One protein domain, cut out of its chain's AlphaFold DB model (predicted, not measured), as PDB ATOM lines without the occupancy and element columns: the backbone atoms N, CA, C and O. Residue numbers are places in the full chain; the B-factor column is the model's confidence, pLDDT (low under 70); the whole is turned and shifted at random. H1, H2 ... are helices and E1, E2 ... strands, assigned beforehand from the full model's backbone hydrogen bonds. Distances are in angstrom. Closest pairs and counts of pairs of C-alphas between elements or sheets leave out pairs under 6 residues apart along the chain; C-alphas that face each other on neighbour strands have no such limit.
ATOM      1  N   TYR A   5      52.289 -28.320  25.922       90.56
ATOM      2  CA  TYR A   5      52.961 -29.615  25.959       90.56
ATOM      3  C   TYR A   5      53.313 -30.022  27.396       90.56
ATOM      4  O   TYR A   5      53.069 -31.163  27.784       90.56
ATOM      5  N   ASP A   6      53.809 -29.087  28.207       92.19
ATOM      6  CA  ASP A   6      54.162 -29.338  29.608       92.19
ATOM      7  C   ASP A   6      52.932 -29.737  30.428       92.19
ATOM      8  O   ASP A   6      52.973 -30.724  31.158       92.19
ATOM      9  N   VAL A   7      51.811 -29.034  30.231       92.75
ATOM     10  CA  VAL A   7      50.542 -29.312  30.928       92.75
ATOM     11  C   VAL A   7      50.006 -30.708  30.597       92.75
ATOM     12  O   VAL A   7      49.562 -31.420  31.495       92.75
ATOM     13  N   ILE A   8      50.077 -31.129  29.329       95.50
ATOM     14  CA  ILE A   8      49.623 -32.464  28.907       95.50
ATOM     15  C   ILE A   8      50.470 -33.561  29.565       95.50
ATOM     16  O   ILE A   8      49.922 -34.538  30.076       95.50
ATOM     17  N   ASN A   9      51.798 -33.412  29.589       96.12
ATOM     18  CA  ASN A   9      52.665 -34.396  30.242       96.12
ATOM     19  C   ASN A   9      52.481 -34.399  31.770       96.12
ATOM     20  O   ASN A   9      52.438 -35.473  32.372       96.12
ATOM     21  N   ALA A  10      52.291 -33.225  32.382       96.94
ATOM     22  CA  ALA A  10      51.975 -33.095  33.804       96.94
ATOM     23  C   ALA A  10      50.673 -33.823  34.161       96.94
ATOM     24  O   ALA A  10      50.607 -34.528  35.170       96.94
ATOM     25  N   GLU A  11      49.646 -33.699  33.317       97.12
ATOM     26  CA  GLU A  11      48.385 -34.414  33.491       97.12
ATOM     27  C   GLU A  11      48.579 -35.935  33.411       97.12
ATOM     28  O   GLU A  11      48.059 -36.652  34.266       97.12
ATOM     29  N   MET A  12      49.348 -36.436  32.436       97.31
ATOM     30  CA  MET A  12      49.627 -37.872  32.312       97.31
ATOM     31  C   MET A  12      50.391 -38.418  33.523       97.31
ATOM     32  O   MET A  12      50.018 -39.466  34.058       97.31
ATOM     33  N   TYR A  13      51.426 -37.713  33.986       98.19
ATOM     34  CA  TYR A  13      52.156 -38.059  35.207       98.19
ATOM     35  C   TYR A  13      51.213 -38.136  36.413       98.19
ATOM     36  O   TYR A  13      51.150 -39.155  37.108       98.19
ATOM     37  N   ALA A  14      50.422 -37.083  36.619       98.00
ATOM     38  CA  ALA A  14      49.519 -36.985  37.749       98.00
ATOM     39  C   ALA A  14      48.402 -38.034  37.717       98.00
ATOM     40  O   ALA A  14      48.087 -38.609  38.755       98.00
ATOM     41  N   GLU A  15      47.828 -38.329  36.548       97.56
ATOM     42  CA  GLU A  15      46.771 -39.334  36.387       97.56
ATOM     43  C   GLU A  15      47.258 -40.744  36.751       97.56
ATOM     44  O   GLU A  15      46.534 -41.492  37.410       97.56
ATOM     45  N   ASN A  16      48.492 -41.108  36.379       97.88
ATOM     46  CA  ASN A  16      49.067 -42.410  36.731       97.88
ATOM     47  C   ASN A  16      49.266 -42.545  38.248       97.88
ATOM     48  O   ASN A  16      48.886 -43.558  38.840       97.88
ATOM     49  N   LEU A  17      49.816 -41.516  38.897       98.06
ATOM     50  CA  LEU A  17      50.004 -41.522  40.348       98.06
ATOM     51  C   LEU A  17      48.670 -41.491  41.102       98.06
ATOM     52  O   LEU A  17      48.495 -42.226  42.076       98.06
ATOM     53  N   ALA A  18      47.720 -40.673  40.650       97.25
ATOM     54  CA  ALA A  18      46.400 -40.571  41.257       97.25
ATOM     55  C   ALA A  18      45.603 -41.874  41.096       97.25
ATOM     56  O   ALA A  18      44.948 -42.312  42.041       97.25
ATOM     57  N   SER A  19      45.708 -42.543  39.942       96.31
ATOM     58  CA  SER A  19      45.096 -43.857  39.714       96.31
ATOM     59  C   SER A  19      45.647 -44.922  40.661       96.31
ATOM     60  O   SER A  19      44.879 -45.712  41.206       96.31
ATOM     61  N   GLU A  20      46.959 -44.943  40.911       97.62
ATOM     62  CA  GLU A  20      47.548 -45.871  41.885       97.62
ATOM     63  C   GLU A  20      47.094 -45.559  43.318       97.62
ATOM     64  O   GLU A  20      46.722 -46.467  44.071       97.62
ATOM     65  N   TYR A  21      47.095 -44.279  43.702       97.31
ATOM     66  CA  TYR A  21      46.593 -43.828  45.000       97.31
ATOM     67  C   TYR A  21      45.144 -44.283  45.220       97.31
ATOM     68  O   TYR A  21      44.835 -44.929  46.228       97.31
ATOM     69  N   GLN A  22      44.281 -44.029  44.235       96.69
ATOM     70  CA  GLN A  22      42.874 -44.399  44.281       96.69
ATOM     71  C   GLN A  22      42.685 -45.910  44.323       96.69
ATOM     72  O   GLN A  22      41.926 -46.401  45.158       96.69
ATOM     73  N   TYR A  23      43.419 -46.658  43.494       96.75
ATOM     74  CA  TYR A  23      43.391 -48.118  43.503       96.75
ATOM     75  C   TYR A  23      43.712 -48.674  44.894       96.75
ATOM     76  O   TYR A  23      42.977 -49.513  45.412       96.75
ATOM     77  N   ASN A  24      44.770 -48.178  45.539       96.94
ATOM     78  CA  ASN A  24      45.163 -48.620  46.875       96.94
ATOM     79  C   ASN A  24      44.121 -48.266  47.946       96.94
ATOM     80  O   ASN A  24      43.923 -49.040  48.887       96.94
ATOM     81  N   LYS A  25      43.447 -47.117  47.815       96.25
ATOM     82  CA  LYS A  25      42.330 -46.724  48.686       96.25
ATOM     83  C   LYS A  25      41.158 -47.696  48.527       96.25
ATOM     84  O   LYS A  25      40.721 -48.285  49.520       96.25
ATOM     85  N   VAL A  26      40.709 -47.951  47.296       94.38
ATOM     86  CA  VAL A  26      39.552 -48.832  47.056       94.38
ATOM     87  C   VAL A  26      39.842 -50.312  47.255       94.38
ATOM     88  O   VAL A  26      38.953 -51.061  47.646       94.38
ATOM     89  N   LEU A  27      41.087 -50.755  47.074       95.94
ATOM     90  CA  LEU A  27      41.500 -52.116  47.404       95.94
ATOM     91  C   LEU A  27      41.359 -52.396  48.904       95.94
ATOM     92  O   LEU A  27      40.980 -53.502  49.285       95.94
ATOM     93  N   LYS A  28      41.621 -51.399  49.759       96.06
ATOM     94  CA  LYS A  28      41.439 -51.524  51.212       96.06
ATOM     95  C   LYS A  28      39.964 -51.569  51.609       96.06
ATOM     96  O   LYS A  28      39.615 -52.344  52.495       96.06
ATOM     97  N   SER A  29      39.107 -50.764  50.974       93.38
ATOM     98  CA  SER A  29      37.674 -50.709  51.300       93.38
ATOM     99  C   SER A  29      36.855 -51.835  50.653       93.38
ATOM    100  O   SER A  29      35.904 -52.321  51.259       93.38
ATOM    101  N   HIS A  30      37.248 -52.302  49.464       92.62
ATOM    102  CA  HIS A  30      36.545 -53.324  48.676       92.62
ATOM    103  C   HIS A  30      37.497 -54.430  48.168       92.62
ATOM    104  O   HIS A  30      37.585 -54.691  46.958       92.62
ATOM    105  N   PRO A  31      38.207 -55.137  49.068       94.12
ATOM    106  CA  PRO A  31      39.223 -56.115  48.680       94.12
ATOM    107  C   PRO A  31      38.650 -57.280  47.869       94.12
ATOM    108  O   PRO A  31      39.347 -57.852  47.037       94.12
ATOM    109  N   HIS A  32      37.379 -57.637  48.068       88.25
ATOM    110  CA  HIS A  32      36.704 -58.717  47.340       88.25
ATOM    111  C   HIS A  32      36.517 -58.437  45.845       88.25
ATOM    112  O   HIS A  32      36.347 -59.396  45.091       88.25
ATOM    113  N   ILE A  33      36.562 -57.168  45.426       89.62
ATOM    114  CA  ILE A  33      36.469 -56.742  44.025       89.62
ATOM    115  C   ILE A  33      37.876 -56.521  43.459       89.62
ATOM    116  O   ILE A  33      38.295 -57.210  42.529       89.62
ATOM    117  N   PHE A  34      38.639 -55.601  44.056       94.44
ATOM    118  CA  PHE A  34      39.859 -55.069  43.436       94.44
ATOM    119  C   PHE A  34      41.094 -55.968  43.571       94.44
ATOM    120  O   PHE A  34      42.056 -55.780  42.826       94.44
ATOM    121  N   ARG A  35      41.080 -56.998  44.434       96.19
ATOM    122  CA  ARG A  35      42.163 -58.007  44.476       96.19
ATOM    123  C   ARG A  35      42.257 -58.846  43.198       96.19
ATOM    124  O   ARG A  35      43.203 -59.604  43.023       96.19
ATOM    125  N   HIS A  36      41.227 -58.778  42.359       95.38
ATOM    126  CA  HIS A  36      41.130 -59.495  41.095       95.38
ATOM    127  C   HIS A  36      41.460 -58.591  39.894       95.38
ATOM    128  O   HIS A  36      41.035 -58.866  38.771       95.38
ATOM    129  N   CYS A  37      42.209 -57.511  40.128       96.50
ATOM    130  CA  CYS A  37      42.793 -56.707  39.066       96.50
ATOM    131  C   CYS A  37      44.190 -57.221  38.699       96.50
ATOM    132  O   CYS A  37      44.983 -57.575  39.569       96.50
ATOM    133  N   GLU A  38      44.495 -57.221  37.410       96.94
ATOM    134  CA  GLU A  38      45.855 -57.254  36.891       96.94
ATOM    135  C   GLU A  38      46.398 -55.825  36.900       96.94
ATOM    136  O   GLU A  38      45.701 -54.884  36.515       96.94
ATOM    137  N   ILE A  39      47.617 -55.653  37.410       97.56
ATOM    138  CA  ILE A  39      48.238 -54.341  37.592       97.56
ATOM    139  C   ILE A  39      49.482 -54.274  36.710       97.56
ATOM    140  O   ILE A  39      50.432 -55.029  36.906       97.56
ATOM    141  N   GLU A  40      49.490 -53.334  35.773       97.31
ATOM    142  CA  GLU A  40      50.701 -52.852  35.121       97.31
ATOM    143  C   GLU A  40      51.238 -51.691  35.962       97.31
ATOM    144  O   GLU A  40      50.636 -50.620  35.999       97.31
ATOM    145  N   ASN A  41      52.344 -51.923  36.670       97.56
ATOM    146  CA  ASN A  41      53.068 -50.893  37.409       97.56
ATOM    147  C   ASN A  41      54.540 -50.959  37.004       97.56
ATOM    148  O   ASN A  41      55.249 -51.899  37.370       97.56
ATOM    149  N   ARG A  42      54.976 -50.001  36.189       97.69
ATOM    150  CA  ARG A  42      56.344 -49.942  35.657       97.69
ATOM    151  C   ARG A  42      56.853 -48.503  35.627       97.69
ATOM    152  O   ARG A  42      56.034 -47.593  35.507       97.69
ATOM    153  N   PRO A  43      58.177 -48.279  35.649       98.31
ATOM    154  CA  PRO A  43      58.737 -46.966  35.352       98.31
ATOM    155  C   PRO A  43      58.226 -46.440  34.005       98.31
ATOM    156  O   PRO A  43      58.060 -47.204  33.043       98.31
ATOM    157  N   ALA A  44      57.949 -45.142  33.951       97.94
ATOM    158  CA  ALA A  44      57.587 -44.480  32.712       97.94
ATOM    159  C   ALA A  44      58.830 -44.330  31.833       97.94
ATOM    160  O   ALA A  44      59.969 -44.321  32.301       97.94
ATOM    161  N   THR A  45      58.601 -44.206  30.535       97.69
ATOM    162  CA  THR A  45      59.624 -43.853  29.553       97.69
ATOM    163  C   THR A  45      59.199 -42.587  28.816       97.69
ATOM    164  O   THR A  45      58.017 -42.255  28.800       97.69
ATOM    165  N   ASN A  46      60.122 -41.939  28.100       95.06
ATOM    166  CA  ASN A  46      59.797 -40.783  27.248       95.06
ATOM    167  C   ASN A  46      58.806 -41.101  26.104       95.06
ATOM    168  O   ASN A  46      58.405 -40.199  25.376       95.06
ATOM    169  N   LYS A  47      58.424 -42.375  25.909       96.50
ATOM    170  CA  LYS A  47      57.327 -42.768  25.009       96.50
ATOM    171  C   LYS A  47      55.948 -42.608  25.647       96.50
ATOM    172  O   LYS A  47      54.965 -42.545  24.919       96.50
ATOM    173  N   ASP A  48      55.883 -42.619  26.975       97.06
ATOM    174  CA  ASP A  48      54.639 -42.512  27.724       97.06
ATOM    175  C   ASP A  48      54.287 -41.039  27.978       97.06
ATOM    176  O   ASP A  48      53.186 -40.603  27.657       97.06
ATOM    177  N   TYR A  49      55.241 -40.278  28.520       97.19
ATOM    178  CA  TYR A  49      55.218 -38.822  28.667       97.19
ATOM    179  C   TYR A  49      56.654 -38.329  28.897       97.19
ATOM    180  O   TYR A  49      57.540 -39.127  29.207       97.19
ATOM    181  N   TYR A  50      56.911 -37.034  28.710       96.25
ATOM    182  CA  TYR A  50      58.224 -36.449  28.989       96.25
ATOM    183  C   TYR A  50      58.615 -36.653  30.466       96.25
ATOM    184  O   TYR A  50      57.791 -36.454  31.350       96.25
ATOM    185  N   ILE A  51      59.861 -37.050  30.744       97.19
ATOM    186  CA  ILE A  51      60.336 -37.338  32.107       97.19
ATOM    187  C   ILE A  51      61.341 -36.271  32.550       97.19
ATOM    188  O   ILE A  51      62.488 -36.299  32.092       97.19
ATOM    189  N   PRO A  52      60.963 -35.363  33.469       95.62
ATOM    190  CA  PRO A  52      61.903 -34.410  34.037       95.62
ATOM    191  C   PRO A  52      62.964 -35.144  34.871       95.62
ATOM    192  O   PRO A  52      62.606 -35.965  35.722       95.62
ATOM    193  N   PRO A  53      64.269 -34.851  34.688       95.00
ATOM    194  CA  PRO A  53      65.338 -35.541  35.411       95.00
ATOM    195  C   PRO A  53      65.190 -35.494  36.938       95.00
ATOM    196  O   PRO A  53      65.539 -36.461  37.611       95.00
ATOM    197  N   ALA A  54      64.640 -34.399  37.473       95.88
ATOM    198  CA  ALA A  54      64.462 -34.180  38.908       95.88
ATOM    199  C   ALA A  54      63.428 -35.113  39.569       95.88
ATOM    200  O   ALA A  54      63.506 -35.331  40.774       95.88
ATOM    201  N   ILE A  55      62.482 -35.670  38.802       97.19
ATOM    202  CA  ILE A  55      61.429 -36.578  39.300       97.19
ATOM    203  C   ILE A  55      61.401 -37.918  38.551       97.19
ATOM    204  O   ILE A  55      60.406 -38.643  38.588       97.19
ATOM    205  N   ALA A  56      62.485 -38.261  37.851       96.75
ATOM    206  CA  ALA A  56      62.538 -39.427  36.973       96.75
ATOM    207  C   ALA A  56      62.289 -40.762  37.698       96.75
ATOM    208  O   ALA A  56      61.753 -41.697  37.108       96.75
ATOM    209  N   ASP A  57      62.651 -40.850  38.978       97.25
ATOM    210  CA  ASP A  57      62.417 -42.006  39.847       97.25
ATOM    211  C   ASP A  57      60.951 -42.151  40.290       97.25
ATOM    212  O   ASP A  57      60.517 -43.248  40.653       97.25
ATOM    213  N   GLN A  58      60.174 -41.068  40.224       97.50
ATOM    214  CA  GLN A  58      58.749 -41.050  40.555       97.50
ATOM    215  C   GLN A  58      57.848 -41.307  39.340       97.50
ATOM    216  O   GLN A  58      56.703 -41.744  39.499       97.50
ATOM    217  N   CYS A  59      58.339 -41.051  38.124       97.94
ATOM    218  CA  CYS A  59      57.576 -41.237  36.894       97.94
ATOM    219  C   CYS A  59      57.294 -42.724  36.625       97.94
ATOM    220  O   CYS A  59      58.192 -43.532  36.374       97.94
ATOM    221  N   LYS A  60      56.012 -43.093  36.626       97.88
ATOM    222  CA  LYS A  60      55.541 -44.457  36.366       97.88
ATOM    223  C   LYS A  60      54.268 -44.503  35.539       97.88
ATOM    224  O   LYS A  60      53.550 -43.511  35.409       97.88
ATOM    225  N   ILE A  61      54.010 -45.685  34.997       98.38
ATOM    226  CA  ILE A  61      52.747 -46.061  34.379       98.38
ATOM    227  C   ILE A  61      52.022 -47.000  35.317       98.38
ATOM    228  O   ILE A  61      52.580 -48.016  35.734       98.38
ATOM    229  N   PHE A  62      50.784 -46.635  35.630       98.00
ATOM    230  CA  PHE A  62      49.883 -47.428  36.436       98.00
ATOM    231  C   PHE A  62      48.598 -47.686  35.657       98.00
ATOM    232  O   PHE A  62      47.839 -46.768  35.347       98.00
ATOM    233  N   ARG A  63      48.324 -48.957  35.370       96.94
ATOM    234  CA  ARG A  63      47.061 -49.394  34.776       96.94
ATOM    235  C   ARG A  63      46.555 -50.614  35.525       96.94
ATOM    236  O   ARG A  63      47.260 -51.608  35.656       96.94
ATOM    237  N   ALA A  64      45.311 -50.542  35.980       96.94
ATOM    238  CA  ALA A  64      44.606 -51.679  36.548       96.94
ATOM    239  C   ALA A  64      43.552 -52.169  35.546       96.94
ATOM    240  O   ALA A  64      42.811 -51.367  34.980       96.94
ATOM    241  N   THR A  65      43.460 -53.478  35.338       96.88
ATOM    242  CA  THR A  65      42.438 -54.123  34.501       96.88
ATOM    243  C   THR A  65      41.801 -55.268  35.273       96.88
ATOM    244  O   THR A  65      42.472 -55.967  36.022       96.88
ATOM    245  N   PHE A  66      40.493 -55.485  35.138       96.75
ATOM    246  CA  PHE A  66      39.872 -56.655  35.761       96.75
ATOM    247  C   PHE A  66      40.255 -57.924  35.004       96.75
ATOM    248  O   PHE A  66      40.050 -58.004  33.793       96.75
ATOM    249  N   ASN A  67      40.724 -58.943  35.727       96.00
ATOM    250  CA  ASN A  67      40.796 -60.290  35.171       96.00
ATOM    251  C   ASN A  67      39.392 -60.917  35.103       96.00
ATOM    252  O   ASN A  67      38.397 -60.312  35.513       96.00
ATOM    253  N   LYS A  68      39.298 -62.162  34.623       94.88
ATOM    254  CA  LYS A  68      38.015 -62.874  34.507       94.88
ATOM    255  C   LYS A  68      37.213 -62.883  35.814       94.88
ATOM    256  O   LYS A  68      36.026 -62.579  35.801       94.88
ATOM    257  N   VAL A 382      36.387 -47.023  36.287       92.56
ATOM    258  CA  VAL A 382      34.936 -46.833  36.156       92.56
ATOM    259  C   VAL A 382      34.222 -47.253  37.440       92.56
ATOM    260  O   VAL A 382      33.355 -46.534  37.927       92.56
ATOM    261  N   ILE A 383      34.607 -48.393  38.022       92.19
ATOM    262  CA  ILE A 383      33.943 -48.940  39.210       92.19
ATOM    263  C   ILE A 383      34.225 -48.103  40.458       92.19
ATOM    264  O   ILE A 383      33.299 -47.834  41.224       92.19
ATOM    265  N   TRP A 384      35.461 -47.648  40.680       91.62
ATOM    266  CA  TRP A 384      35.724 -46.822  41.858       91.62
ATOM    267  C   TRP A 384      35.034 -45.462  41.790       91.62
ATOM    268  O   TRP A 384      34.608 -44.985  42.832       91.62
ATOM    269  N   ASN A 385      34.834 -44.882  40.601       90.06
ATOM    270  CA  ASN A 385      34.122 -43.606  40.454       90.06
ATOM    271  C   ASN A 385      32.645 -43.729  40.863       90.06
ATOM    272  O   ASN A 385      31.979 -42.736  41.132       90.06
ATOM    273  N   ILE A 386      32.124 -44.958  40.884       89.88
ATOM    274  CA  ILE A 386      30.744 -45.273  41.258       89.88
ATOM    275  C   ILE A 386      30.646 -45.585  42.752       89.88
ATOM    276  O   ILE A 386      29.660 -45.224  43.394       89.88
ATOM    277  N   LEU A 387      31.667 -46.242  43.308       88.81
ATOM    278  CA  LEU A 387      31.737 -46.573  44.732       88.81
ATOM    279  C   LEU A 387      32.093 -45.355  45.599       88.81
ATOM    280  O   LEU A 387      31.514 -45.168  46.668       88.81
ATOM    281  N   GLU A 388      33.027 -44.521  45.144       88.25
ATOM    282  CA  GLU A 388      33.516 -43.342  45.860       88.25
ATOM    283  C   GLU A 388      32.744 -42.107  45.396       88.25
ATOM    284  O   GLU A 388      32.992 -41.539  44.336       88.25
ATOM    285  N   LYS A 389      31.766 -41.690  46.207       85.62
ATOM    286  CA  LYS A 389      30.974 -40.480  45.931       85.62
ATOM    287  C   LYS A 389      31.782 -39.198  46.110       85.62
ATOM    288  O   LYS A 389      31.430 -38.179  45.522       85.62
ATOM    289  N   ASP A 390      32.810 -39.249  46.953       91.31
ATOM    290  CA  ASP A 390      33.693 -38.127  47.232       91.31
ATOM    291  C   ASP A 390      35.068 -38.378  46.610       91.31
ATOM    292  O   ASP A 390      35.875 -39.166  47.103       91.31
ATOM    293  N   MET A 391      35.305 -37.698  45.491       91.94
ATOM    294  CA  MET A 391      36.556 -37.754  44.740       91.94
ATOM    295  C   MET A 391      37.482 -36.574  45.080       91.94
ATOM    296  O   MET A 391      38.469 -36.368  44.376       91.94
ATOM    297  N   SER A 392      37.191 -35.789  46.127       93.50
ATOM    298  CA  SER A 392      38.013 -34.633  46.526       93.50
ATOM    299  C   SER A 392      39.469 -35.026  46.771       93.50
ATOM    300  O   SER A 392      40.345 -34.479  46.108       93.50
ATOM    301  N   ASP A 393      39.718 -36.055  47.588       94.06
ATOM    302  CA  ASP A 393      41.068 -36.585  47.841       94.06
ATOM    303  C   ASP A 393      41.814 -36.942  46.542       94.06
ATOM    304  O   ASP A 393      43.016 -36.711  46.420       94.06
ATOM    305  N   TYR A 394      41.110 -37.531  45.566       94.69
ATOM    306  CA  TYR A 394      41.687 -37.908  44.273       94.69
ATOM    307  C   TYR A 394      42.109 -36.671  43.480       94.69
ATOM    308  O   TYR A 394      43.221 -36.622  42.955       94.69
ATOM    309  N   PHE A 395      41.233 -35.666  43.403       94.88
ATOM    310  CA  PHE A 395      41.509 -34.433  42.673       94.88
ATOM    311  C   PHE A 395      42.590 -33.593  43.349       94.88
ATOM    312  O   PHE A 395      43.478 -33.107  42.655       94.88
ATOM    313  N   GLU A 396      42.568 -33.464  44.675       95.25
ATOM    314  CA  GLU A 396      43.614 -32.770  45.431       95.25
ATOM    315  C   GLU A 396      44.975 -33.438  45.226       95.25
ATOM    316  O   GLU A 396      45.960 -32.765  44.914       95.25
ATOM    317  N   PHE A 397      45.024 -34.773  45.300       97.19
ATOM    318  CA  PHE A 397      46.242 -35.527  45.029       97.19
ATOM    319  C   PHE A 397      46.713 -35.350  43.578       97.19
ATOM    320  O   PHE A 397      47.889 -35.069  43.347       97.19
ATOM    321  N   LYS A 398      45.808 -35.453  42.594       97.06
ATOM    322  CA  LYS A 398      46.136 -35.257  41.172       97.06
ATOM    323  C   LYS A 398      46.684 -33.849  40.919       97.06
ATOM    324  O   LYS A 398      47.748 -33.721  40.325       97.06
ATOM    325  N   VAL A 399      46.018 -32.804  41.409       96.62
ATOM    326  CA  VAL A 399      46.467 -31.408  41.259       96.62
ATOM    327  C   VAL A 399      47.831 -31.198  41.919       96.62
ATOM    328  O   VAL A 399      48.714 -30.599  41.308       96.62
ATOM    329  N   SER A 400      48.051 -31.756  43.114       97.75
ATOM    330  CA  SER A 400      49.356 -31.698  43.779       97.75
ATOM    331  C   SER A 400      50.463 -32.350  42.942       97.75
ATOM    332  O   SER A 400      51.571 -31.821  42.902       97.75
ATOM    333  N   LYS A 401      50.182 -33.472  42.265       98.19
ATOM    334  CA  LYS A 401      51.150 -34.148  41.387       98.19
ATOM    335  C   LYS A 401      51.374 -33.426  40.065       98.19
ATOM    336  O   LYS A 401      52.493 -33.441  39.562       98.19
ATOM    337  N   MET A 402      50.361 -32.742  39.533       97.56
ATOM    338  CA  MET A 402      50.553 -31.849  38.389       97.56
ATOM    339  C   MET A 402      51.492 -30.694  38.753       97.56
ATOM    340  O   MET A 402      52.429 -30.430  38.007       97.56
ATOM    341  N   GLN A 403      51.289 -30.051  39.911       96.06
ATOM    342  CA  GLN A 403      52.151 -28.955  40.362       96.06
ATOM    343  C   GLN A 403      53.595 -29.421  40.588       96.06
ATOM    344  O   GLN A 403      54.516 -28.774  40.110       96.06
ATOM    345  N   GLU A 404      53.792 -30.574  41.236       96.75
ATOM    346  CA  GLU A 404      55.123 -31.167  41.432       96.75
ATOM    347  C   GLU A 404      55.864 -31.379  40.103       96.75
ATOM    348  O   GLU A 404      57.050 -31.069  39.984       96.75
ATOM    349  N   TYR A 405      55.155 -31.878  39.086       96.81
ATOM    350  CA  TYR A 405      55.722 -32.054  37.755       96.81
ATOM    351  C   TYR A 405      56.116 -30.714  37.128       96.81
ATOM    352  O   TYR A 405      57.225 -30.583  36.612       96.81
ATOM    353  N   LEU A 406      55.243 -29.707  37.186       94.69
ATOM    354  CA  LEU A 406      55.514 -28.387  36.613       94.69
ATOM    355  C   LEU A 406      56.676 -27.684  37.327       94.69
ATOM    356  O   LEU A 406      57.558 -27.143  36.663       94.69
ATOM    357  N   ASP A 407      56.748 -27.779  38.654       94.69
ATOM    358  CA  ASP A 407      57.856 -27.237  39.443       94.69
ATOM    359  C   ASP A 407      59.189 -27.891  39.033       94.69
ATOM    360  O   ASP A 407      60.198 -27.200  38.874       94.69
ATOM    361  N   SER A 408      59.187 -29.199  38.750       94.56
ATOM    362  CA  SER A 408      60.380 -29.935  38.303       94.56
ATOM    363  C   SER A 408      60.911 -29.501  36.929       94.56
ATOM    364  O   SER A 408      62.086 -29.716  36.630       94.56
ATOM    365  N   LEU A 409      60.076 -28.857  36.103       91.25
ATOM    366  CA  LEU A 409      60.499 -28.255  34.832       91.25
ATOM    367  C   LEU A 409      61.150 -26.877  35.018       91.25
ATOM    368  O   LEU A 409      61.835 -26.393  34.116       91.25
ATOM    369  N   THR A 410      60.909 -26.213  36.152       83.56
ATOM    370  CA  THR A 410      61.423 -24.860  36.418       83.56
ATOM    371  C   THR A 410      62.817 -24.841  37.032       83.56
ATOM    372  O   THR A 410      63.445 -23.781  37.034       83.56
ATOM    373  N   ASP A 411      63.310 -25.990  37.503       75.50
ATOM    374  CA  ASP A 411      64.669 -26.123  38.020       75.50
ATOM    375  C   ASP A 411      65.675 -25.798  36.900       75.50
ATOM    376  O   ASP A 411      65.596 -26.337  35.793       75.50
ATOM    377  N   ASP A 412      66.590 -24.857  37.154       56.00
ATOM    378  CA  ASP A 412      67.371 -24.145  36.124       56.00
ATOM    379  C   ASP A 412      68.256 -25.068  35.261       56.00
ATOM    380  O   ASP A 412      68.693 -24.677  34.177       56.00
ATOM    381  N   THR A 413      68.440 -26.323  35.676       55.84
ATOM    382  CA  THR A 413      69.062 -27.387  34.870       55.84
ATOM    383  C   THR A 413      68.299 -27.705  33.578       55.84
ATOM    384  O   THR A 413      68.903 -28.142  32.598       55.84
TER     385      THR A 413
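This is residues 5 to 68 and 382 to 413 of the 608 residues of a protein of Araneus ventricosus (UniProt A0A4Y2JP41). A hairpin of two antiparallel strands, E1 and E2, packs through E2 on one side of the long helix H1, and the second long helix, H4, packs on the opposite side, so that H1 lies between hairpin and helix. The short helices H2 and H3 lie near the end of H1, while the long loop of residues 44 to 59 joins the strands at the other end of the hairpin. The printed part has 96 residues, with four named helices and two named strands in the order H1, H2, E1, E2, H3, H4, and its class is mixed, helices and strands. It is compact, with a radius of gyration of the C-alphas of 14.5 A, yet elongated, spanning 47 by 26 by 19 A.

Strands E1, residues 37 to 43, and E2, residues 60 to 66, form an antiparallel hairpin, their directions at 169 degrees. N 40 and O 63 are 2.8 A apart and N 63 and O 40 are 2.9 A apart, both within hydrogen-bond range. Helix H1, residues 5 to 29, has 13 pairs of C-alphas within 8 A of E2, the closest being those of Asn 16 and Phe 62, 5.1 A apart. H1 and E1 are near each other, with 6 pairs of C-alphas within 10 A. H1 is the hub, touching three helices. It touches H4, residues 392 to 410, with 27 pairs of C-alphas within 8 A, the closest being those of Ala 14 and Lys 401, 4.9 A apart. The two run opposite ways at a steep tilt of 36 degrees, only just steep. With residues 23 to 27 alone, H1 touches H2, residues 31 to 34; the closest C-alphas, of Leu 27 and Phe 34, are 5.2 A apart. With residues 22 to 26 alone, H1 only just touches H3, residues 382 to 387, with 3 pairs of C-alphas within 8 A; the closest, of Val 26 and Trp 384, are 6.8 A apart. H1 and H3 run the same way at a steep tilt of 50 degrees. Among the pairs that are apart are E2 and H4, and H3 and H4. Every O i to N i+4 pair is within hydrogen-bond range in H1, against 14 of 15 in H4 and 1 of 2 in H3; H2 is too short for such a pair.

E1 measures 19.0 A and E2 19.9 A from first to last C-alpha. H1 measures 36.3 A, from C-alpha 5 at (52.961, -29.615, 25.959) to C-alpha 29 at (37.674, -50.709, 51.300). H4 measures 27.3 A and ends with C-alpha 410 at (61.423, -24.860, 36.418).

The two C-alphas farthest apart, of Lys 68 and Asp 412, are 48.6 A apart. Residues 69 to 381 are not printed, and C-alphas 68 and 382 across this cut are 16.4 A apart. The link from E1 to E2 is long, with 16 residues. The mean pLDDT of the printed part is 94.3, and residues 412 to 413 are under 70.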